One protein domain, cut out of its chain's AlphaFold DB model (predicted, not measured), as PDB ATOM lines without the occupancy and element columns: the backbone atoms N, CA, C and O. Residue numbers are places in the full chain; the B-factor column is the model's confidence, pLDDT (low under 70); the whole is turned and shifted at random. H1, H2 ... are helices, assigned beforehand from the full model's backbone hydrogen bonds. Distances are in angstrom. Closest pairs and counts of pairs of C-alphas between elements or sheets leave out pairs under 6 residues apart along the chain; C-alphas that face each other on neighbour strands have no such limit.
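Overview. This is residues 13 to 137 and 169 to 199 of the 229 residues of an uncharacterized protein of Aspergillus calidoustus (UniProt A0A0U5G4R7). Picture an up-and-down bundle of six helices, with H3 in the middle and H2, H1, H7, H5 and H4 in an arc round it, open between H2 and H4. The short H6 packs on H5, and the first residues of H1 and the last of H5 make the far ends of the long axis. The printed part has 156 residues, with seven named helices, H1 to H7 in order, and no named strand; the class is all helix. It is compact, with a radius of gyration of the C-alphas of 15.5 A and spans of 53 by 37 by 24 A.

Arrangement. Start with H1, residues 13 to 36, which forms a helical hairpin with H2, residues 42 to 56, at a shallow tilt of 19 degrees; their closest C-alphas, Asn 19 and Val 56, are 6.7 A apart. Next comes H3, residues 65 to 83, the hub, touching four helices. It touches H1 at Leu 27 and Phe 74, C-alphas 6.0 A apart, the same way at 38 degrees, only just a steep tilt. With residues 78 to 82 alone it touches H2, closest at Ala 43 and Gln 82, 5.4 A between C-alphas. H4, residues 91 to 107, makes a hairpin with H3, C-alphas 72 and 101 being closest at 6.2 A. H5, residues 111 to 137, runs opposite ways to H4 at a shallow tilt of 9 degrees; the closest C-alphas, Ala 98 and Ala 121, are 4.9 A apart. H6, residues 169 to 173, touches H5, with C-alphas 122 and 170 closest at 5.6 A. H7, residues 182 to 197, touches H5 at Ala 120 and Leu 187, C-alphas 5.0 A apart, and H1 at Ile 31 and Phe 188, 6.6 A between C-alphas. H3 and H7 only just touch, with 3 pairs of C-alphas within 8 A, closest at Val 73 and Leu 191, 6.5 A. H2 and H4 are apart. In H1, H2, H3, H4 and H7 every O i to N i+4 pair is within hydrogen-bond range; H5 has 21 of 23, and H6 0 of 1, with 1 of 2 O i to N i+3 pairs.

Along the chain. Find C-alpha 13 at (13.533, 50.940, 90.065), where H1 begins its 34.7 A. H2 covers 20.6 A, H3 27.6 A, H4 24.8 A and H6 6.7 A. H5 runs 40.2 A to C-alpha 137 at (-29.598, 17.921, 85.182). H7 runs 22.3 A to C-alpha 197 at (-3.364, 41.967, 104.383).

Size, cuts and confidence. The C-alphas of Asp 13 and Asn 137, the two farthest apart, are 54.5 A from each other. Residues 138 to 168 are not printed, and C-alphas 137 and 169 across this cut are 25.7 A apart. Of the links printed whole, H1 to H2 and H4 to H5 are tight and the others short. Look for pLDDT under 70 at residues 37 to 41, 83 to 89, 137 and 169 to 182; the mean of the printed part is 77.9.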
ATOM      1  N   ASP A  13      14.264  51.023  88.793       70.06
ATOM      2  CA  ASP A  13      13.533  50.940  90.065       70.06
ATOM      3  C   ASP A  13      12.198  51.706  90.021       70.06
ATOM      4  O   ASP A  13      11.157  51.193  90.435       70.06
ATOM      5  N   THR A  14      12.188  52.905  89.430       74.75
ATOM      6  CA  THR A  14      10.975  53.723  89.284       74.75
ATOM      7  C   THR A  14       9.946  53.045  88.381       74.75
ATOM      8  O   THR A  14       8.744  53.131  88.626       74.75
ATOM      9  N   ILE A  15      10.397  52.340  87.339       74.31
ATOM     10  CA  ILE A  15       9.503  51.612  86.429       74.31
ATOM     11  C   ILE A  15       8.809  50.461  87.168       74.31
ATOM     12  O   ILE A  15       7.597  50.283  87.030       74.31
ATOM     13  N   VAL A  16       9.543  49.706  87.991       76.00
ATOM     14  CA  VAL A  16       8.984  48.597  88.785       76.00
ATOM     15  C   VAL A  16       7.956  49.098  89.803       76.00
ATOM     16  O   VAL A  16       6.886  48.494  89.947       76.00
ATOM     17  N   GLU A  17       8.232  50.218  90.469       76.00
ATOM     18  CA  GLU A  17       7.297  50.849  91.408       76.00
ATOM     19  C   GLU A  17       6.002  51.295  90.717       76.00
ATOM     20  O   GLU A  17       4.904  50.998  91.194       76.00
ATOM     21  N   VAL A  18       6.109  51.945  89.552       79.25
ATOM     22  CA  VAL A  18       4.945  52.384  88.767       79.25
ATOM     23  C   VAL A  18       4.121  51.191  88.278       79.25
ATOM     24  O   VAL A  18       2.896  51.208  88.378       79.25
ATOM     25  N   ASN A  19       4.760  50.121  87.807       80.75
ATOM     26  CA  ASN A  19       4.046  48.919  87.369       80.75
ATOM     27  C   ASN A  19       3.321  48.224  88.529       80.75
ATOM     28  O   ASN A  19       2.199  47.746  88.363       80.75
ATOM     29  N   THR A  20       3.932  48.214  89.717       81.94
ATOM     30  CA  THR A  20       3.313  47.693  90.946       81.94
ATOM     31  C   THR A  20       2.086  48.516  91.335       81.94
ATOM     32  O   THR A  20       1.031  47.960  91.633       81.94
ATOM     33  N   LEU A  21       2.196  49.842  91.256       81.81
ATOM     34  CA  LEU A  21       1.099  50.780  91.483       81.81
ATOM     35  C   LEU A  21      -0.080  50.559  90.537       81.81
ATOM     36  O   LEU A  21      -1.235  50.558  90.967       81.81
ATOM     37  N   ILE A  22       0.220  50.372  89.253       82.62
ATOM     38  CA  ILE A  22      -0.778  50.083  88.228       82.62
ATOM     39  C   ILE A  22      -1.464  48.749  88.544       82.62
ATOM     40  O   ILE A  22      -2.689  48.706  88.591       82.62
ATOM     41  N   LEU A  23      -0.711  47.683  88.842       84.44
ATOM     42  CA  LEU A  23      -1.282  46.389  89.243       84.44
ATOM     43  C   LEU A  23      -2.237  46.533  90.434       84.44
ATOM     44  O   LEU A  23      -3.355  46.020  90.397       84.44
ATOM     45  N   ASP A  24      -1.813  47.255  91.466       83.75
ATOM     46  CA  ASP A  24      -2.601  47.478  92.670       83.75
ATOM     47  C   ASP A  24      -3.911  48.230  92.399       83.75
ATOM     48  O   ASP A  24      -4.975  47.811  92.858       83.75
ATOM     49  N   TYR A  25      -3.854  49.309  91.615       82.81
ATOM     50  CA  TYR A  25      -5.046  50.050  91.201       82.81
ATOM     51  C   TYR A  25      -6.032  49.146  90.453       82.81
ATOM     52  O   TYR A  25      -7.238  49.172  90.702       82.81
ATOM     53  N   MET A  26      -5.518  48.295  89.569       83.25
ATOM     54  CA  MET A  26      -6.342  47.437  88.720       83.25
ATOM     55  C   MET A  26      -6.957  46.278  89.485       83.25
ATOM     56  O   MET A  26      -8.100  45.922  89.216       83.25
ATOM     57  N   LEU A  27      -6.249  45.737  90.476       85.12
ATOM     58  CA  LEU A  27      -6.812  44.807  91.449       85.12
ATOM     59  C   LEU A  27      -7.965  45.443  92.222       85.12
ATOM     60  O   LEU A  27      -9.036  44.846  92.308       85.12
ATOM     61  N   CYS A  28      -7.778  46.656  92.747       83.06
ATOM     62  CA  CYS A  28      -8.836  47.366  93.464       83.06
ATOM     63  C   CYS A  28     -10.070  47.590  92.583       83.06
ATOM     64  O   CYS A  28     -11.183  47.301  93.016       83.06
ATOM     65  N   MET A  29      -9.871  48.046  91.344       82.00
ATOM     66  CA  MET A  29     -10.964  48.238  90.392       82.00
ATOM     67  C   MET A  29     -11.643  46.915  90.022       82.00
ATOM     68  O   MET A  29     -12.864  46.837  90.041       82.00
ATOM     69  N   ALA A  30     -10.881  45.851  89.757       83.50
ATOM     70  CA  ALA A  30     -11.446  44.549  89.407       83.50
ATOM     71  C   ALA A  30     -12.278  43.951  90.552       83.50
ATOM     72  O   ALA A  30     -13.353  43.412  90.302       83.50
ATOM     73  N   ILE A  31     -11.826  44.080  91.805       83.00
ATOM     74  CA  ILE A  31     -12.623  43.679  92.975       83.00
ATOM     75  C   ILE A  31     -13.880  44.544  93.073       83.00
ATOM     76  O   ILE A  31     -14.966  44.006  93.269       83.00
ATOM     77  N   HIS A  32     -13.750  45.866  92.920       83.12
ATOM     78  CA  HIS A  32     -14.889  46.777  92.990       83.12
ATOM     79  C   HIS A  32     -15.961  46.413  91.961       83.12
ATOM     80  O   HIS A  32     -17.110  46.200  92.344       83.12
ATOM     81  N   GLU A  33     -15.583  46.238  90.695       80.88
ATOM     82  CA  GLU A  33     -16.526  45.881  89.634       80.88
ATOM     83  C   GLU A  33     -17.136  44.493  89.822       80.88
ATOM     84  O   GLU A  33     -18.337  44.292  89.631       80.88
ATOM     85  N   ALA A  34     -16.339  43.532  90.291       78.19
ATOM     86  CA  ALA A  34     -16.850  42.212  90.621       78.19
ATOM     87  C   ALA A  34     -17.895  42.247  91.752       78.19
ATOM     88  O   ALA A  34     -18.838  41.456  91.748       78.19
ATOM     89  N   THR A  35     -17.759  43.181  92.699       78.31
ATOM     90  CA  THR A  35     -18.736  43.388  93.780       78.31
ATOM     91  C   THR A  35     -19.915  44.285  93.391       78.31
ATOM     92  O   THR A  35     -20.982  44.165  93.989       78.31
ATOM     93  N   SER A  36     -19.754  45.173  92.403       77.06
ATOM     94  CA  SER A  36     -20.794  46.104  91.939       77.06
ATOM     95  C   SER A  36     -21.798  45.436  90.990       77.06
ATOM     96  O   SER A  36     -22.937  45.894  90.864       77.06
ATOM     97  N   GLY A  37     -21.387  44.347  90.328       69.56
ATOM     98  CA  GLY A  37     -22.186  43.631  89.334       69.56
ATOM     99  C   GLY A  37     -22.186  44.272  87.941       69.56
ATOM    100  O   GLY A  37     -22.946  43.829  87.080       69.56
ATOM    101  N   GLN A  38     -21.349  45.286  87.682       65.94
ATOM    102  CA  GLN A  38     -21.208  45.931  86.368       65.94
ATOM    103  C   GLN A  38     -20.047  45.323  85.560       65.94
ATOM    104  O   GLN A  38     -18.993  45.918  85.371       65.94
ATOM    105  N   VAL A  39     -20.230  44.090  85.085       63.47
ATOM    106  CA  VAL A  39     -19.113  43.242  84.616       63.47
ATOM    107  C   VAL A  39     -18.795  43.384  83.111       63.47
ATOM    108  O   VAL A  39     -17.685  43.079  82.677       63.47
ATOM    109  N   GLN A  40     -19.744  43.856  82.293       64.56
ATOM    110  CA  GLN A  40     -19.725  43.629  80.838       64.56
ATOM    111  C   GLN A  40     -18.589  44.351  80.083       64.56
ATOM    112  O   GLN A  40     -17.926  43.730  79.254       64.56
ATOM    113  N   ASP A  41     -18.333  45.626  80.384       68.56
ATOM    114  CA  ASP A  41     -17.307  46.419  79.680       68.56
ATOM    115  C   ASP A  41     -15.898  46.186  80.245       68.56
ATOM    116  O   ASP A  41     -14.889  46.403  79.568       68.56
ATOM    117  N   TRP A  42     -15.814  45.677  81.478       74.62
ATOM    118  CA  TRP A  42     -14.548  45.483  82.174       74.62
ATOM    119  C   TRP A  42     -13.769  44.269  81.664       74.62
ATOM    120  O   TRP A  42     -12.541  44.287  81.656       74.62
ATOM    121  N   ALA A  43     -14.453  43.220  81.198       73.25
ATOM    122  CA  ALA A  43     -13.810  41.970  80.786       73.25
ATOM    123  C   ALA A  43     -12.805  42.151  79.631       73.25
ATOM    124  O   ALA A  43     -11.721  41.567  79.666       73.25
ATOM    125  N   ILE A  44     -13.144  42.988  78.641       77.38
ATOM    126  CA  ILE A  44     -12.270  43.305  77.498       77.38
ATOM    127  C   ILE A  44     -11.047  44.086  77.983       77.38
ATOM    128  O   ILE A  44      -9.908  43.737  77.675       77.38
ATOM    129  N   TRP A  45     -11.282  45.113  78.803       79.75
ATOM    130  CA  TRP A  45     -10.216  45.947  79.345       79.75
ATOM    131  C   TRP A  45      -9.249  45.149  80.227       79.75
ATOM    132  O   TRP A  45      -8.034  45.335  80.154       79.75
ATOM    133  N   LEU A  46      -9.772  44.218  81.025       80.81
ATOM    134  CA  LEU A  46      -9.005  43.402  81.958       80.81
ATOM    135  C   LEU A  46      -8.027  42.455  81.246       80.81
ATOM    136  O   LEU A  46      -6.917  42.241  81.735       80.81
ATOM    137  N   GLU A  47      -8.406  41.908  80.089       80.31
ATOM    138  CA  GLU A  47      -7.553  40.988  79.329       80.31
ATOM    139  C   GLU A  47      -6.342  41.697  78.712       80.31
ATOM    140  O   GLU A  47      -5.202  41.254  78.894       80.31
ATOM    141  N   ASP A  48      -6.568  42.817  78.025       79.88
ATOM    142  CA  ASP A  48      -5.490  43.601  77.416       79.88
ATOM    143  C   ASP A  48      -4.541  44.152  78.480       79.88
ATOM    144  O   ASP A  48      -3.316  44.104  78.342       79.88
ATOM    145  N   THR A  49      -5.114  44.584  79.595       77.69
ATOM    146  CA  THR A  49      -4.386  45.078  80.754       77.69
ATOM    147  C   THR A  49      -3.513  44.004  81.396       77.69
ATOM    148  O   THR A  49      -2.348  44.254  81.702       77.69
ATOM    149  N   GLN A  50      -4.019  42.782  81.571       81.25
ATOM    150  CA  GLN A  50      -3.212  41.678  82.090       81.25
ATOM    151  C   GLN A  50      -2.073  41.317  81.135       81.25
ATOM    152  O   GLN A  50      -0.955  41.045  81.578       81.25
ATOM    153  N   ARG A  51      -2.349  41.296  79.823       83.06
ATOM    154  CA  ARG A  51      -1.323  41.040  78.808       83.06
ATOM    155  C   ARG A  51      -0.216  42.085  78.916       83.06
ATOM    156  O   ARG A  51       0.951  41.713  78.940       83.06
ATOM    157  N   MET A  52      -0.583  43.356  79.066       80.00
ATOM    158  CA  MET A  52       0.360  44.450  79.289       80.00
ATOM    159  C   MET A  52       1.140  44.291  80.597       80.00
ATOM    160  O   MET A  52       2.364  44.368  80.575       80.00
ATOM    161  N   LEU A  53       0.473  43.991  81.713       79.44
ATOM    162  CA  LEU A  53       1.130  43.756  83.003       79.44
ATOM    163  C   LEU A  53       2.174  42.647  82.935       79.44
ATOM    164  O   LEU A  53       3.272  42.818  83.443       79.44
ATOM    165  N   LYS A  54       1.865  41.529  82.274       82.38
ATOM    166  CA  LYS A  54       2.811  40.414  82.114       82.38
ATOM    167  C   LYS A  54       4.044  40.783  81.290       82.38
ATOM    168  O   LYS A  54       5.066  40.120  81.427       82.38
ATOM    169  N   LEU A  55       3.953  41.808  80.441       82.50
ATOM    170  CA  LEU A  55       5.090  42.322  79.674       82.50
ATOM    171  C   LEU A  55       5.952  43.299  80.482       82.50
ATOM    172  O   LEU A  55       7.139  43.419  80.193       82.50
ATOM    173  N   VAL A  56       5.366  44.012  81.449       80.38
ATOM    174  CA  VAL A  56       6.063  45.063  82.212       80.38
ATOM    175  C   VAL A  56       6.495  44.626  83.612       80.38
ATOM    176  O   VAL A  56       7.403  45.223  84.190       80.38
ATOM    177  N   LEU A  57       5.859  43.598  84.176       80.31
ATOM    178  CA  LEU A  57       6.249  43.019  85.453       80.31
ATOM    179  C   LEU A  57       7.479  42.116  85.279       80.31
ATOM    180  O   LEU A  57       7.611  41.443  84.252       80.31
ATOM    181  N   PRO A  58       8.365  42.057  86.290       79.44
ATOM    182  CA  PRO A  58       9.458  41.097  86.304       79.44
ATOM    183  C   PRO A  58       8.955  39.649  86.155       79.44
ATOM    184  O   PRO A  58       7.818  39.351  86.537       79.44
ATOM    185  N   PRO A  59       9.802  38.726  85.660       81.69
ATOM    186  CA  PRO A  59       9.488  37.301  85.641       81.69
ATOM    187  C   PRO A  59       8.999  36.812  87.008       81.69
ATOM    188  O   PRO A  59       9.495  37.264  88.044       81.69
ATOM    189  N   VAL A  60       8.046  35.876  87.022       77.06
ATOM    190  CA  VAL A  60       7.362  35.406  88.243       77.06
ATOM    191  C   VAL A  60       8.347  34.916  89.307       77.06
ATOM    192  O   VAL A  60       8.111  35.087  90.501       77.06
ATOM    193  N   GLU A  61       9.482  34.364  88.887       80.62
ATOM    194  CA  GLU A  61      10.567  33.886  89.745       80.62
ATOM    195  C   GLU A  61      11.233  35.012  90.544       80.62
ATOM    196  O   GLU A  61      11.732  34.772  91.641       80.62
ATOM    197  N   THR A  62      11.212  36.231  90.005       82.44
ATOM    198  CA  THR A  62      11.830  37.434  90.581       82.44
ATOM    199  C   THR A  62      10.834  38.348  91.291       82.44
ATOM    200  O   THR A  62      11.244  39.295  91.959       82.44
ATOM    201  N   LEU A  63       9.529  38.070  91.177       82.69
ATOM    202  CA  LEU A  63       8.500  38.838  91.869       82.69
ATOM    203  C   LEU A  63       8.615  38.662  93.380       82.69
ATOM    204  O   LEU A  63       8.797  37.548  93.885       82.69
ATOM    205  N   THR A  64       8.404  39.768  94.092       86.94
ATOM    206  CA  THR A  64       8.227  39.731  95.539       86.94
ATOM    207  C   THR A  64       7.025  38.848  95.901       86.94
ATOM    208  O   THR A  64       6.083  38.709  95.108       86.94
ATOM    209  N   PRO A  65       7.026  38.257  97.104       87.94
ATOM    210  CA  PRO A  65       5.892  37.508  97.634       87.94
ATOM    211  C   PRO A  65       4.532  38.186  97.436       87.94
ATOM    212  O   PRO A  65       3.602  37.581  96.904       87.94
ATOM    213  N   ASP A  66       4.427  39.466  97.799       86.25
ATOM    214  CA  ASP A  66       3.191  40.243  97.708       86.25
ATOM    215  C   ASP A  66       2.734  40.387  96.263       86.25
ATOM    216  O   ASP A  66       1.562  40.164  95.975       86.25
ATOM    217  N   LEU A  67       3.650  40.696  95.340       86.06
ATOM    218  CA  LEU A  67       3.334  40.797  93.916       86.06
ATOM    219  C   LEU A  67       2.860  39.462  93.338       86.06
ATOM    220  O   LEU A  67       1.942  39.434  92.516       86.06
ATOM    221  N   ARG A  68       3.437  38.346  93.790       89.25
ATOM    222  CA  ARG A  68       3.013  37.006  93.374       89.25
ATOM    223  C   ARG A  68       1.590  36.702  93.838       89.25
ATOM    224  O   ARG A  68       0.773  36.267  93.027       89.25
ATOM    225  N   ILE A  69       1.278  36.988  95.103       90.50
ATOM    226  CA  ILE A  69      -0.070  36.809  95.661       90.50
ATOM    227  C   ILE A  69      -1.064  37.732  94.938       90.50
ATOM    228  O   ILE A  69      -2.115  37.268  94.504       90.50
ATOM    229  N   LYS A  70      -0.716  39.008  94.730       89.69
ATOM    230  CA  LYS A  70      -1.521  39.988  93.976       89.69
ATOM    231  C   LYS A  70      -1.841  39.495  92.563       89.69
ATOM    232  O   LYS A  70      -2.993  39.534  92.146       89.69
ATOM    233  N   THR A  71      -0.847  38.963  91.854       89.00
ATOM    234  CA  THR A  71      -1.028  38.424  90.496       89.00
ATOM    235  C   THR A  71      -1.960  37.206  90.492       89.00
ATOM    236  O   THR A  71      -2.848  37.123  89.649       89.00
ATOM    237  N   GLN A  72      -1.832  36.299  91.467       90.94
ATOM    238  CA  GLN A  72      -2.737  35.149  91.604       90.94
ATOM    239  C   GLN A  72      -4.175  35.568  91.932       90.94
ATOM    240  O   GLN A  72      -5.116  35.049  91.335       90.94
ATOM    241  N   VAL A  73      -4.355  36.526  92.847       90.31
ATOM    242  CA  VAL A  73      -5.672  37.105  93.160       90.31
ATOM    243  C   VAL A  73      -6.285  37.731  91.907       90.31
ATOM    244  O   VAL A  73      -7.455  37.492  91.615       90.31
ATOM    245  N   PHE A  74      -5.491  38.473  91.134       88.25
ATOM    246  CA  PHE A  74      -5.936  39.095  89.892       88.25
ATOM    247  C   PHE A  74      -6.381  38.059  88.856       88.25
ATOM    248  O   PHE A  74      -7.449  38.205  88.268       88.25
ATOM    249  N   ASP A  75      -5.610  36.984  88.672       88.56
ATOM    250  CA  ASP A  75      -5.954  35.911  87.738       88.56
ATOM    251  C   ASP A  75      -7.262  35.201  88.143       88.56
ATOM    252  O   ASP A  75      -8.082  34.885  87.276       88.56
ATOM    253  N   ILE A  76      -7.498  34.995  89.447       88.69
ATOM    254  CA  ILE A  76      -8.758  34.432  89.965       88.69
ATOM    255  C   ILE A  76      -9.927  35.371  89.648       88.69
ATOM    256  O   ILE A  76     -10.909  34.936  89.051       88.69
ATOM    257  N   ILE A  77      -9.821  36.660  89.992       87.00
ATOM    258  CA  ILE A  77     -10.879  37.651  89.722       87.00
ATOM    259  C   ILE A  77     -11.168  37.733  88.224       87.00
ATOM    260  O   ILE A  77     -12.328  37.782  87.818       87.00
ATOM    261  N   ARG A  78     -10.121  37.706  87.393       86.25
ATOM    262  CA  ARG A  78     -10.249  37.741  85.938       86.25
ATOM    263  C   ARG A  78     -11.059  36.567  85.423       86.25
ATOM    264  O   ARG A  78     -11.971  36.788  84.635       86.25
ATOM    265  N   LEU A  79     -10.738  35.345  85.849       84.56
ATOM    266  CA  LEU A  79     -11.504  34.171  85.437       84.56
ATOM    267  C   LEU A  79     -12.975  34.310  85.822       84.56
ATOM    268  O   LEU A  79     -13.829  34.090  84.974       84.56
ATOM    269  N   PHE A  80     -13.252  34.771  87.043       79.94
ATOM    270  CA  PHE A  80     -14.614  35.025  87.512       79.94
ATOM    271  C   PHE A  80     -15.368  36.055  86.655       79.94
ATOM    272  O   PHE A  80     -16.512  35.824  86.266       79.94
ATOM    273  N   ILE A  81     -14.729  37.187  86.345       79.56
ATOM    274  CA  ILE A  81     -15.311  38.275  85.545       79.56
ATOM    275  C   ILE A  81     -15.537  37.840  84.094       79.56
ATOM    276  O   ILE A  81     -16.612  38.065  83.544       79.56
ATOM    277  N   GLN A  82     -14.540  37.206  83.472       77.06
ATOM    278  CA  GLN A  82     -14.583  36.814  82.060       77.06
ATOM    279  C   GLN A  82     -15.655  35.779  81.770       77.06
ATOM    280  O   GLN A  82     -16.202  35.755  80.669       77.06
ATOM    281  N   THR A  83     -15.950  34.914  82.736       69.75
ATOM    282  CA  THR A  83     -16.961  33.895  82.511       69.75
ATOM    283  C   THR A  83     -18.351  34.500  82.427       69.75
ATOM    284  O   THR A  83     -19.122  34.004  81.615       69.75
ATOM    285  N   GLY A  84     -18.650  35.600  83.143       61.12
ATOM    286  CA  GLY A  84     -19.944  36.316  83.149       61.12
ATOM    287  C   GLY A  84     -21.137  35.489  83.665       61.12
ATOM    288  O   GLY A  84     -22.042  36.004  84.310       61.12
ATOM    289  N   ASP A  85     -21.075  34.191  83.416       56.34
ATOM    290  CA  ASP A  85     -21.879  33.069  83.821       56.34
ATOM    291  C   ASP A  85     -20.882  31.900  83.940       56.34
ATOM    292  O   ASP A  85     -20.185  31.550  82.984       56.34
ATOM    293  N   MET A  86     -20.710  31.349  85.140       54.53
ATOM    294  CA  MET A  86     -19.604  30.426  85.444       54.53
ATOM    295  C   MET A  86     -19.628  29.121  84.650       54.53
ATOM    296  O   MET A  86     -18.625  28.411  84.644       54.53
ATOM    297  N   SER A  87     -20.714  28.859  83.915       56.38
ATOM    298  CA  SER A  87     -21.000  27.668  83.108       56.38
ATOM    299  C   SER A  87     -19.882  27.213  82.157       56.38
ATOM    300  O   SER A  87     -19.879  26.057  81.742       56.38
ATOM    301  N   ARG A  88     -18.908  28.071  81.818       58.62
ATOM    302  CA  ARG A  88     -17.841  27.764  80.845       58.62
ATOM    303  C   ARG A  88     -16.431  27.585  81.396       58.62
ATOM    304  O   ARG A  88     -15.555  27.171  80.636       58.62
ATOM    305  N   THR A  89     -16.177  27.901  82.658       66.69
ATOM    306  CA  THR A  89     -14.847  27.674  83.244       66.69
ATOM    307  C   THR A  89     -14.705  26.212  83.612       66.69
ATOM    308  O   THR A  89     -15.559  25.691  84.325       66.69
ATOM    309  N   GLU A  90     -13.622  25.554  83.186       74.00
ATOM    310  CA  GLU A  90     -13.336  24.222  83.711       74.00
ATOM    311  C   GLU A  90     -13.139  24.311  85.237       74.00
ATOM    312  O   GLU A  90     -12.232  25.018  85.694       74.00
ATOM    313  N   PRO A  91     -13.950  23.593  86.040       71.00
ATOM    314  CA  PRO A  91     -13.882  23.642  87.502       71.00
ATOM    315  C   PRO A  91     -12.491  23.308  88.064       71.00
ATOM    316  O   PRO A  91     -12.104  23.784  89.132       71.00
ATOM    317  N   THR A  92     -11.728  22.505  87.322       78.31
ATOM    318  CA  THR A  92     -10.345  22.099  87.605       78.31
ATOM    319  C   THR A  92      -9.393  23.292  87.618       78.31
ATOM    320  O   THR A  92      -8.652  23.468  88.580       78.31
ATOM    321  N   THR A  93      -9.482  24.181  86.624       85.25
ATOM    322  CA  THR A  93      -8.569  25.327  86.475       85.25
ATOM    323  C   THR A  93      -8.659  26.270  87.674       85.25
ATOM    324  O   THR A  93      -7.650  26.732  88.206       85.25
ATOM    325  N   LEU A  94      -9.879  26.541  88.137       82.12
ATOM    326  CA  LEU A  94     -10.105  27.464  89.241       82.12
ATOM    327  C   LEU A  94      -9.671  26.867  90.590       82.12
ATOM    328  O   LEU A  94      -9.079  27.562  91.420       82.12
ATOM    329  N   ALA A  95      -9.908  25.567  90.792       82.62
ATOM    330  CA  ALA A  95      -9.442  24.840  91.969       82.62
ATOM    331  C   ALA A  95      -7.905  24.764  92.039       82.62
ATOM    332  O   ALA A  95      -7.326  24.928  93.120       82.62
ATOM    333  N   ASP A  96      -7.239  24.583  90.898       87.69
ATOM    334  CA  ASP A  96      -5.777  24.584  90.806       87.69
ATOM    335  C   ASP A  96      -5.203  25.953  91.187       87.69
ATOM    336  O   ASP A  96      -4.270  26.043  91.990       87.69
ATOM    337  N   MET A  97      -5.813  27.035  90.699       88.06
ATOM    338  CA  MET A  97      -5.401  28.400  91.037       88.06
ATOM    339  C   MET A  97      -5.611  28.733  92.512       88.06
ATOM    340  O   MET A  97      -4.734  29.326  93.142       88.06
ATOM    341  N   ALA A  98      -6.729  28.305  93.096       87.12
ATOM    342  CA  ALA A  98      -6.977  28.466  94.523       87.12
ATOM    343  C   ALA A  98      -5.959  27.689  95.377       87.12
ATOM    344  O   ALA A  98      -5.444  28.197  96.376       87.12
ATOM    345  N   THR A  99      -5.616  26.470  94.956       89.19
ATOM    346  CA  THR A  99      -4.595  25.646  95.614       89.19
ATOM    347  C   THR A  99      -3.218  26.304  95.523       89.19
ATOM    348  O   THR A  99      -2.500  26.370  96.525       89.19
ATOM    349  N   ALA A 100      -2.866  26.848  94.355       90.62
ATOM    350  CA  ALA A 100      -1.624  27.584  94.144       90.62
ATOM    351  C   ALA A 100      -1.545  28.855  95.007       90.62
ATOM    352  O   ALA A 100      -0.495  29.131  95.593       90.62
ATOM    353  N   LEU A 101      -2.658  29.585  95.155       91.06
ATOM    354  CA  LEU A 101      -2.756  30.747  96.040       91.06
ATOM    355  C   LEU A 101      -2.495  30.362  97.500       91.06
ATOM    356  O   LEU A 101      -1.639  30.949  98.158       91.06
ATOM    357  N   VAL A 102      -3.168  29.320  97.999       90.94
ATOM    358  CA  VAL A 102      -2.959  28.820  99.368       90.94
ATOM    359  C   VAL A 102      -1.515  28.362  99.580       90.94
ATOM    360  O   VAL A 102      -0.928  28.647 100.625       90.94
ATOM    361  N   ALA A 103      -0.931  27.650  98.613       90.31
ATOM    362  CA  ALA A 103       0.457  27.202  98.684       90.31
ATOM    363  C   ALA A 103       1.427  28.388  98.764       90.31
ATOM    364  O   ALA A 103       2.325  28.388  99.606       90.31
ATOM    365  N   THR A 104       1.192  29.425  97.961       89.25
ATOM    366  CA  THR A 104       1.998  30.651  97.959       89.25
ATOM    367  C   THR A 104       1.905  31.363  99.308       89.25
ATOM    368  O   THR A 104       2.930  31.624  99.930       89.25
ATOM    369  N   CYS A 105       0.700  31.564  99.851       88.06
ATOM    370  CA  CYS A 105       0.523  32.178 101.172       88.06
ATOM    371  C   CYS A 105       1.206  31.390 102.306       88.06
ATOM    372  O   CYS A 105       1.680  31.988 103.274       88.06
ATOM    373  N   LYS A 106       1.265  30.052 102.203       87.62
ATOM    374  CA  LYS A 106       1.933  29.181 103.188       87.62
ATOM    375  C   LYS A 106       3.448  29.317 103.169       87.62
ATOM    376  O   LYS A 106       4.044  29.348 104.241       87.62
ATOM    377  N   ILE A 107       4.051  29.395 101.984       86.44
ATOM    378  CA  ILE A 107       5.503  29.583 101.830       86.44
ATOM    379  C   ILE A 107       5.944  30.870 102.536       86.44
ATOM    380  O   ILE A 107       6.955  30.886 103.230       86.44
ATOM    381  N   GLU A 108       5.117  31.906 102.450       82.00
ATOM    382  CA  GLU A 108       5.385  33.230 103.014       82.00
ATOM    383  C   GLU A 108       5.045  33.357 104.510       82.00
ATOM    384  O   GLU A 108       5.218  34.418 105.105       82.00
ATOM    385  N   ASN A 109       4.545  32.281 105.130       81.69
ATOM    386  CA  ASN A 109       4.194  32.197 106.551       81.69
ATOM    387  C   ASN A 109       3.246  33.315 107.049       81.69
ATOM    388  O   ASN A 109       3.285  33.721 108.214       81.69
ATOM    389  N   ARG A 110       2.364  33.818 106.174       80.31
ATOM    390  CA  ARG A 110       1.388  34.871 106.502       80.31
ATOM    391  C   ARG A 110       0.100  34.267 107.041       80.31
ATOM    392  O   ARG A 110      -0.840  34.023 106.292       80.31
ATOM    393  N   THR A 111       0.046  34.015 108.343       81.38
ATOM    394  CA  THR A 111      -1.063  33.289 108.994       81.38
ATOM    395  C   THR A 111      -2.454  33.861 108.695       81.38
ATOM    396  O   THR A 111      -3.376  33.092 108.428       81.38
ATOM    397  N   THR A 112      -2.610  35.187 108.663       82.50
ATOM    398  CA  THR A 112      -3.879  35.855 108.320       82.50
ATOM    399  C   THR A 112      -4.235  35.695 106.842       82.50
ATOM    400  O   THR A 112      -5.347  35.286 106.511       82.50
ATOM    401  N   THR A 113      -3.279  35.932 105.942       85.44
ATOM    402  CA  THR A 113      -3.460  35.775 104.491       85.44
ATOM    403  C   THR A 113      -3.742  34.319 104.102       85.44
ATOM    404  O   THR A 113      -4.532  34.067 103.194       85.44
ATOM    405  N   ILE A 114      -3.155  33.346 104.811       87.00
ATOM    406  CA  ILE A 114      -3.425  31.913 104.622       87.00
ATOM    407  C   ILE A 114      -4.891  31.601 104.909       87.00
ATOM    408  O   ILE A 114      -5.505  30.880 104.125       87.00
ATOM    409  N   GLN A 115      -5.458  32.131 105.998       88.19
ATOM    410  CA  GLN A 115      -6.861  31.881 106.328       88.19
ATOM    411  C   GLN A 115      -7.784  32.415 105.229       88.19
ATOM    412  O   GLN A 115      -8.617  31.672 104.722       88.19
ATOM    413  N   HIS A 116      -7.572  33.654 104.782       88.62
ATOM    414  CA  HIS A 116      -8.378  34.232 103.705       88.62
ATOM    415  C   HIS A 116      -8.207  33.495 102.368       88.62
ATOM    416  O   HIS A 116      -9.177  33.321 101.635       88.62
ATOM    417  N   ALA A 117      -7.004  33.002 102.058       87.06
ATOM    418  CA  ALA A 117      -6.772  32.163 100.880       87.06
ATOM    419  C   ALA A 117      -7.503  30.815 100.972       87.06
ATOM    420  O   ALA A 117      -8.037  30.336  99.973       87.06
ATOM    421  N   VAL A 118      -7.558  30.211 102.162       87.56
ATOM    422  CA  VAL A 118      -8.340  28.992 102.407       87.56
ATOM    423  C   VAL A 118      -9.831  29.268 102.240       87.56
ATOM    424  O   VAL A 118     -10.501  28.501 101.555       87.56
ATOM    425  N   ASP A 119     -10.334  30.371 102.793       87.06
ATOM    426  CA  ASP A 119     -11.739  30.758 102.653       87.06
ATOM    427  C   ASP A 119     -12.101  30.960 101.170       87.06
ATOM    428  O   ASP A 119     -13.089  30.403 100.691       87.06
ATOM    429  N   ALA A 120     -11.255  31.666 100.410       86.50
ATOM    430  CA  ALA A 120     -11.413  31.838  98.966       86.50
ATOM    431  C   ALA A 120     -11.435  30.490  98.223       86.50
ATOM    432  O   ALA A 120     -12.305  30.255  97.384       86.50
ATOM    433  N   ALA A 121     -10.521  29.574  98.562       87.06
ATOM    434  CA  ALA A 121     -10.462  28.246  97.956       87.06
ATOM    435  C   ALA A 121     -11.712  27.405  98.241       87.06
ATOM    436  O   ALA A 121     -12.206  26.716  97.348       87.06
ATOM    437  N   VAL A 122     -12.254  27.487  99.459       86.75
ATOM    438  CA  VAL A 122     -13.506  26.817  99.826       86.75
ATOM    439  C   VAL A 122     -14.670  27.356  98.995       86.75
ATOM    440  O   VAL A 122     -15.429  26.560  98.445       86.75
ATOM    441  N   GLN A 123     -14.790  28.679  98.845       86.38
ATOM    442  CA  GLN A 123     -15.855  29.291  98.038       86.38
ATOM    443  C   GLN A 123     -15.754  28.893  96.560       86.38
ATOM    444  O   GLN A 123     -16.755  28.530  95.944       86.38
ATOM    445  N   ILE A 124     -14.537  28.874  96.013       84.38
ATOM    446  CA  ILE A 124     -14.248  28.396  94.655       84.38
ATOM    447  C   ILE A 124     -14.680  26.934  94.477       84.38
ATOM    448  O   ILE A 124     -15.382  26.609  93.520       84.38
ATOM    449  N   CYS A 125     -14.306  26.055  95.410       82.62
ATOM    450  CA  CYS A 125     -14.652  24.633  95.346       82.62
ATOM    451  C   CYS A 125     -16.161  24.400  95.484       82.62
ATOM    452  O   CYS A 125     -16.727  23.566  94.777       82.62
ATOM    453  N   ALA A 126     -16.819  25.134  96.385       83.06
ATOM    454  CA  ALA A 126     -18.264  25.068  96.559       83.06
ATOM    455  C   ALA A 126     -18.987  25.486  95.274       83.06
ATOM    456  O   ALA A 126     -19.910  24.799  94.838       83.06
ATOM    457  N   HIS A 127     -18.523  26.561  94.632       78.00
ATOM    458  CA  HIS A 127     -19.082  27.018  93.369       78.00
ATOM    459  C   HIS A 127     -18.900  25.985  92.245       78.00
ATOM    460  O   HIS A 127     -19.873  25.580  91.612       78.00
ATOM    461  N   ALA A 128     -17.679  25.474  92.069       79.75
ATOM    462  CA  ALA A 128     -17.360  24.404  91.125       79.75
ATOM    463  C   ALA A 128     -18.260  23.163  91.301       79.75
ATOM    464  O   ALA A 128     -18.741  22.582  90.326       79.75
ATOM    465  N   ALA A 129     -18.523  22.762  92.548       81.31
ATOM    466  CA  ALA A 129     -19.379  21.619  92.856       81.31
ATOM    467  C   ALA A 129     -20.864  21.874  92.546       81.31
ATOM    468  O   ALA A 129     -21.564  20.953  92.116       81.31
ATOM    469  N   LEU A 130     -21.359  23.097  92.763       79.50
ATOM    470  CA  LEU A 130     -22.725  23.483  92.392       79.50
ATOM    471  C   LEU A 130     -22.909  23.470  90.874       79.50
ATOM    472  O   LEU A 130     -23.900  22.930  90.383       79.50
ATOM    473  N   GLN A 131     -21.923  23.974  90.137       75.06
ATOM    474  CA  GLN A 131     -21.946  23.990  88.680       75.06
ATOM    475  C   GLN A 131     -21.969  22.577  88.083       75.06
ATOM    476  O   GLN A 131     -22.835  22.272  87.265       75.06
ATOM    477  N   ALA A 132     -21.116  21.673  88.577       77.50
ATOM    478  CA  ALA A 132     -21.089  20.283  88.118       77.50
ATOM    479  C   ALA A 132     -22.444  19.564  88.288       77.50
ATOM    480  O   ALA A 132     -22.788  18.678  87.508       77.50
ATOM    481  N   ARG A 133     -23.249  19.946  89.293       77.50
ATOM    482  CA  ARG A 133     -24.613  19.417  89.475       77.50
ATOM    483  C   ARG A 133     -25.597  19.981  88.457       77.50
ATOM    484  O   ARG A 133     -26.506  19.265  88.036       77.50
ATOM    485  N   HIS A 134     -25.441  21.246  88.083       73.12
ATOM    486  CA  HIS A 134     -26.326  21.899  87.125       73.12
ATOM    487  C   HIS A 134     -26.210  21.258  85.733       73.12
ATOM    488  O   HIS A 134     -27.233  20.954  85.117       73.12
ATOM    489  N   ASP A 135     -24.990  20.933  85.300       70.25
ATOM    490  CA  ASP A 135     -24.742  20.301  83.998       70.25
ATOM    491  C   ASP A 135     -25.361  18.894  83.904       70.25
ATOM    492  O   ASP A 135     -25.966  18.542  82.892       70.25
ATOM    493  N   THR A 136     -25.330  18.110  84.990       70.88
ATOM    494  CA  THR A 136     -25.932  16.759  85.008       70.88
ATOM    495  C   THR A 136     -27.459  16.743  84.897       70.88
ATOM    496  O   THR A 136     -28.032  15.736  84.483       70.88
ATOM    497  N   ASN A 137     -28.137  17.842  85.240       65.31
ATOM    498  CA  ASN A 137     -29.598  17.921  85.182       65.31
ATOM    499  C   ASN A 137     -30.126  18.316  83.794       65.31
ATOM    500  O   ASN A 137     -31.302  18.084  83.509       65.31
ATOM    501  N   LYS A 169     -10.912  17.693 101.292       56.38
ATOM    502  CA  LYS A 169     -10.698  18.298 102.616       56.38
ATOM    503  C   LYS A 169     -11.363  19.674 102.756       56.38
ATOM    504  O   LYS A 169     -11.804  20.026 103.845       56.38
ATOM    505  N   TYR A 170     -11.445  20.438 101.667       43.81
ATOM    506  CA  TYR A 170     -12.119  21.740 101.644       43.81
ATOM    507  C   TYR A 170     -13.643  21.595 101.534       43.81
ATOM    508  O   TYR A 170     -14.373  22.350 102.171       43.81
ATOM    509  N   LEU A 171     -14.120  20.586 100.795       45.47
ATOM    510  CA  LEU A 171     -15.547  20.292 100.630       45.47
ATOM    511  C   LEU A 171     -16.198  19.740 101.913       45.47
ATOM    512  O   LEU A 171     -17.355  20.033 102.204       45.47
ATOM    513  N   GLU A 172     -15.457  18.959 102.705       50.34
ATOM    514  CA  GLU A 172     -15.917  18.458 104.009       50.34
ATOM    515  C   GLU A 172     -16.025  19.577 105.063       50.34
ATOM    516  O   GLU A 172     -16.822  19.471 105.994       50.34
ATOM    517  N   ALA A 173     -15.287  20.682 104.896       49.75
ATOM    518  CA  ALA A 173     -15.354  21.848 105.779       49.75
ATOM    519  C   ALA A 173     -16.534  22.796 105.470       49.75
ATOM    520  O   ALA A 173     -16.887  23.616 106.312       49.75
ATOM    521  N   SER A 174     -17.164  22.692 104.291       47.56
ATOM    522  CA  SER A 174     -18.195  23.631 103.817       47.56
ATOM    523  C   SER A 174     -19.640  23.169 104.043       47.56
ATOM    524  O   SER A 174     -20.570  23.699 103.434       47.56
ATOM    525  N   GLY A 175     -19.860  22.161 104.888       46.53
ATOM    526  CA  GLY A 175     -21.188  21.625 105.176       46.53
ATOM    527  C   GLY A 175     -22.045  22.560 106.031       46.53
ATOM    528  O   GLY A 175     -22.202  22.268 107.206       46.53
ATOM    529  N   GLN A 176     -22.574  23.648 105.446       44.16
ATOM    530  CA  GLN A 176     -23.790  24.408 105.820       44.16
ATOM    531  C   GLN A 176     -23.722  25.833 105.235       44.16
ATOM    532  O   GLN A 176     -23.296  26.760 105.916       44.16
ATOM    533  N   SER A 177     -24.171  26.052 103.996       40.53
ATOM    534  CA  SER A 177     -24.667  27.382 103.605       40.53
ATOM    535  C   SER A 177     -25.542  27.295 102.355       40.53
ATOM    536  O   SER A 177     -25.057  27.138 101.237       40.53
ATOM    537  N   GLU A 178     -26.857  27.353 102.560       45.16
ATOM    538  CA  GLU A 178     -27.841  27.567 101.502       45.16
ATOM    539  C   GLU A 178     -27.881  29.056 101.134       45.16
ATOM    540  O   GLU A 178     -28.268  29.880 101.964       45.16
ATOM    541  N   ARG A 179     -27.512  29.381  99.888       46.81
ATOM    542  CA  ARG A 179     -28.107  30.384  98.972       46.81
ATOM    543  C   ARG A 179     -27.051  30.823  97.958       46.81
ATOM    544  O   ARG A 179     -26.044  31.420  98.318       46.81
ATOM    545  N   ASP A 180     -27.374  30.625  96.688       48.66
ATOM    546  CA  ASP A 180     -26.571  30.895  95.482       48.66
ATOM    547  C   ASP A 180     -26.032  32.337  95.328       48.66
ATOM    548  O   ASP A 180     -25.195  32.604  94.475       48.66
ATOM    549  N   LYS A 181     -26.478  33.292  96.158       50.41
ATOM    550  CA  LYS A 181     -25.923  34.660  96.207       50.41
ATOM    551  C   LYS A 181     -24.754  34.832  97.184       50.41
ATOM    552  O   LYS A 181     -24.031  35.811  97.082       50.41
ATOM    553  N   GLY A 182     -24.557  33.903  98.123       59.84
ATOM    554  CA  GLY A 182     -23.538  34.034  99.171       59.84
ATOM    555  C   GLY A 182     -22.124  33.631  98.742       59.84
ATOM    556  O   GLY A 182     -21.156  34.049  99.371       59.84
ATOM    557  N   THR A 183     -21.982  32.826  97.685       70.88
ATOM    558  CA  THR A 183     -20.698  32.202  97.321       70.88
ATOM    559  C   THR A 183     -19.748  33.185  96.632       70.88
ATOM    560  O   THR A 183     -18.555  33.209  96.931       70.88
ATOM    561  N   THR A 184     -20.268  34.040  95.744       75.75
ATOM    562  CA  THR A 184     -19.469  35.047  95.024       75.75
ATOM    563  C   THR A 184     -19.106  36.228  95.920       75.75
ATOM    564  O   THR A 184     -17.939  36.610  95.971       75.75
ATOM    565  N   GLU A 185     -20.058  36.753  96.699       80.12
ATOM    566  CA  GLU A 185     -19.789  37.782  97.715       80.12
ATOM    567  C   GLU A 185     -18.759  37.295  98.745       80.12
ATOM    568  O   GLU A 185     -17.818  38.017  99.078       80.12
ATOM    569  N   GLY A 186     -18.886  36.041  99.198       82.38
ATOM    570  CA  GLY A 186     -17.932  35.413 100.109       82.38
ATOM    571  C   GLY A 186     -16.528  35.300  99.514       82.38
ATOM    572  O   GLY A 186     -15.547  35.588 100.202       82.38
ATOM    573  N   LEU A 187     -16.416  34.939  98.231       87.00
ATOM    574  CA  LEU A 187     -15.127  34.902  97.549       87.00
ATOM    575  C   LEU A 187     -14.506  36.293  97.432       87.00
ATOM    576  O   LEU A 187     -13.361  36.471  97.839       87.00
ATOM    577  N   PHE A 188     -15.220  37.272  96.873       85.50
ATOM    578  CA  PHE A 188     -14.652  38.608  96.677       85.50
ATOM    579  C   PHE A 188     -14.322  39.276  98.011       85.50
ATOM    580  O   PHE A 188     -13.299  39.948  98.111       85.50
ATOM    581  N   GLY A 189     -15.101  39.006  99.062       85.75
ATOM    582  CA  GLY A 189     -14.757  39.386 100.430       85.75
ATOM    583  C   GLY A 189     -13.444  38.757 100.906       85.75
ATOM    584  O   GLY A 189     -12.583  39.455 101.439       85.75
ATOM    585  N   ALA A 190     -13.241  37.457 100.673       87.12
ATOM    586  CA  ALA A 190     -11.988  36.782 101.010       87.12
ATOM    587  C   ALA A 190     -10.794  37.331 100.207       87.12
ATOM    588  O   ALA A 190      -9.751  37.631 100.790       87.12
ATOM    589  N   LEU A 191     -10.948  37.538  98.895       88.56
ATOM    590  CA  LEU A 191      -9.912  38.113  98.029       88.56
ATOM    591  C   LEU A 191      -9.576  39.562  98.412       88.56
ATOM    592  O   LEU A 191      -8.403  39.939  98.427       88.56
ATOM    593  N   LEU A 192     -10.573  40.360  98.799       85.88
ATOM    594  CA  LEU A 192     -10.364  41.705  99.331       85.88
ATOM    595  C   LEU A 192      -9.584  41.665 100.650       85.88
ATOM    596  O   LEU A 192      -8.637  42.428 100.823       85.88
ATOM    597  N   ASN A 193      -9.923  40.752 101.560       86.75
ATOM    598  CA  ASN A 193      -9.193  40.588 102.818       86.75
ATOM    599  C   ASN A 193      -7.734  40.161 102.592       86.75
ATOM    600  O   ASN A 193      -6.846  40.643 103.295       86.75
ATOM    601  N   ILE A 194      -7.466  39.320 101.583       86.69
ATOM    602  CA  ILE A 194      -6.095  39.026 101.137       86.69
ATOM    603  C   ILE A 194      -5.406  40.327 100.734       86.69
ATOM    604  O   ILE A 194      -4.392  40.660 101.340       86.69
ATOM    605  N   MET A 195      -5.973  41.094  99.800       85.94
ATOM    606  CA  MET A 195      -5.386  42.355  99.323       85.94
ATOM    607  C   MET A 195      -5.121  43.366 100.442       85.94
ATOM    608  O   MET A 195      -4.091  44.031 100.436       85.94
ATOM    609  N   MET A 196      -6.012  43.444 101.431       82.88
ATOM    610  CA  MET A 196      -5.863  44.318 102.597       82.88
ATOM    611  C   MET A 196      -4.790  43.843 103.589       82.88
ATOM    612  O   MET A 196      -4.314  44.639 104.397       82.88
ATOM    613  N   SER A 197      -4.423  42.558 103.552       82.62
ATOM    614  CA  SER A 197      -3.364  41.967 104.383       82.62
ATOM    615  C   SER A 197      -1.969  42.048 103.751       82.62
ATOM    616  O   SER A 197      -0.974  41.785 104.429       82.62
ATOM    617  N   LEU A 198      -1.896  42.379 102.460       83.31
ATOM    618  CA  LEU A 198      -0.647  42.612 101.740       83.31
ATOM    619  C   LEU A 198      -0.193  44.063 101.904       83.31
ATOM    620  O   LEU A 198      -0.927  44.905 102.427       83.31
ATOM    621  N   GLU A 199       1.022  44.364 101.448       76.50
ATOM    622  CA  GLU A 199       1.493  45.743 101.410       76.50
ATOM    623  C   GLU A 199       0.495  46.620 100.621       76.50
ATOM    624  O   GLU A 199       0.204  46.317  99.453       76.50
TER     625      GLU A 199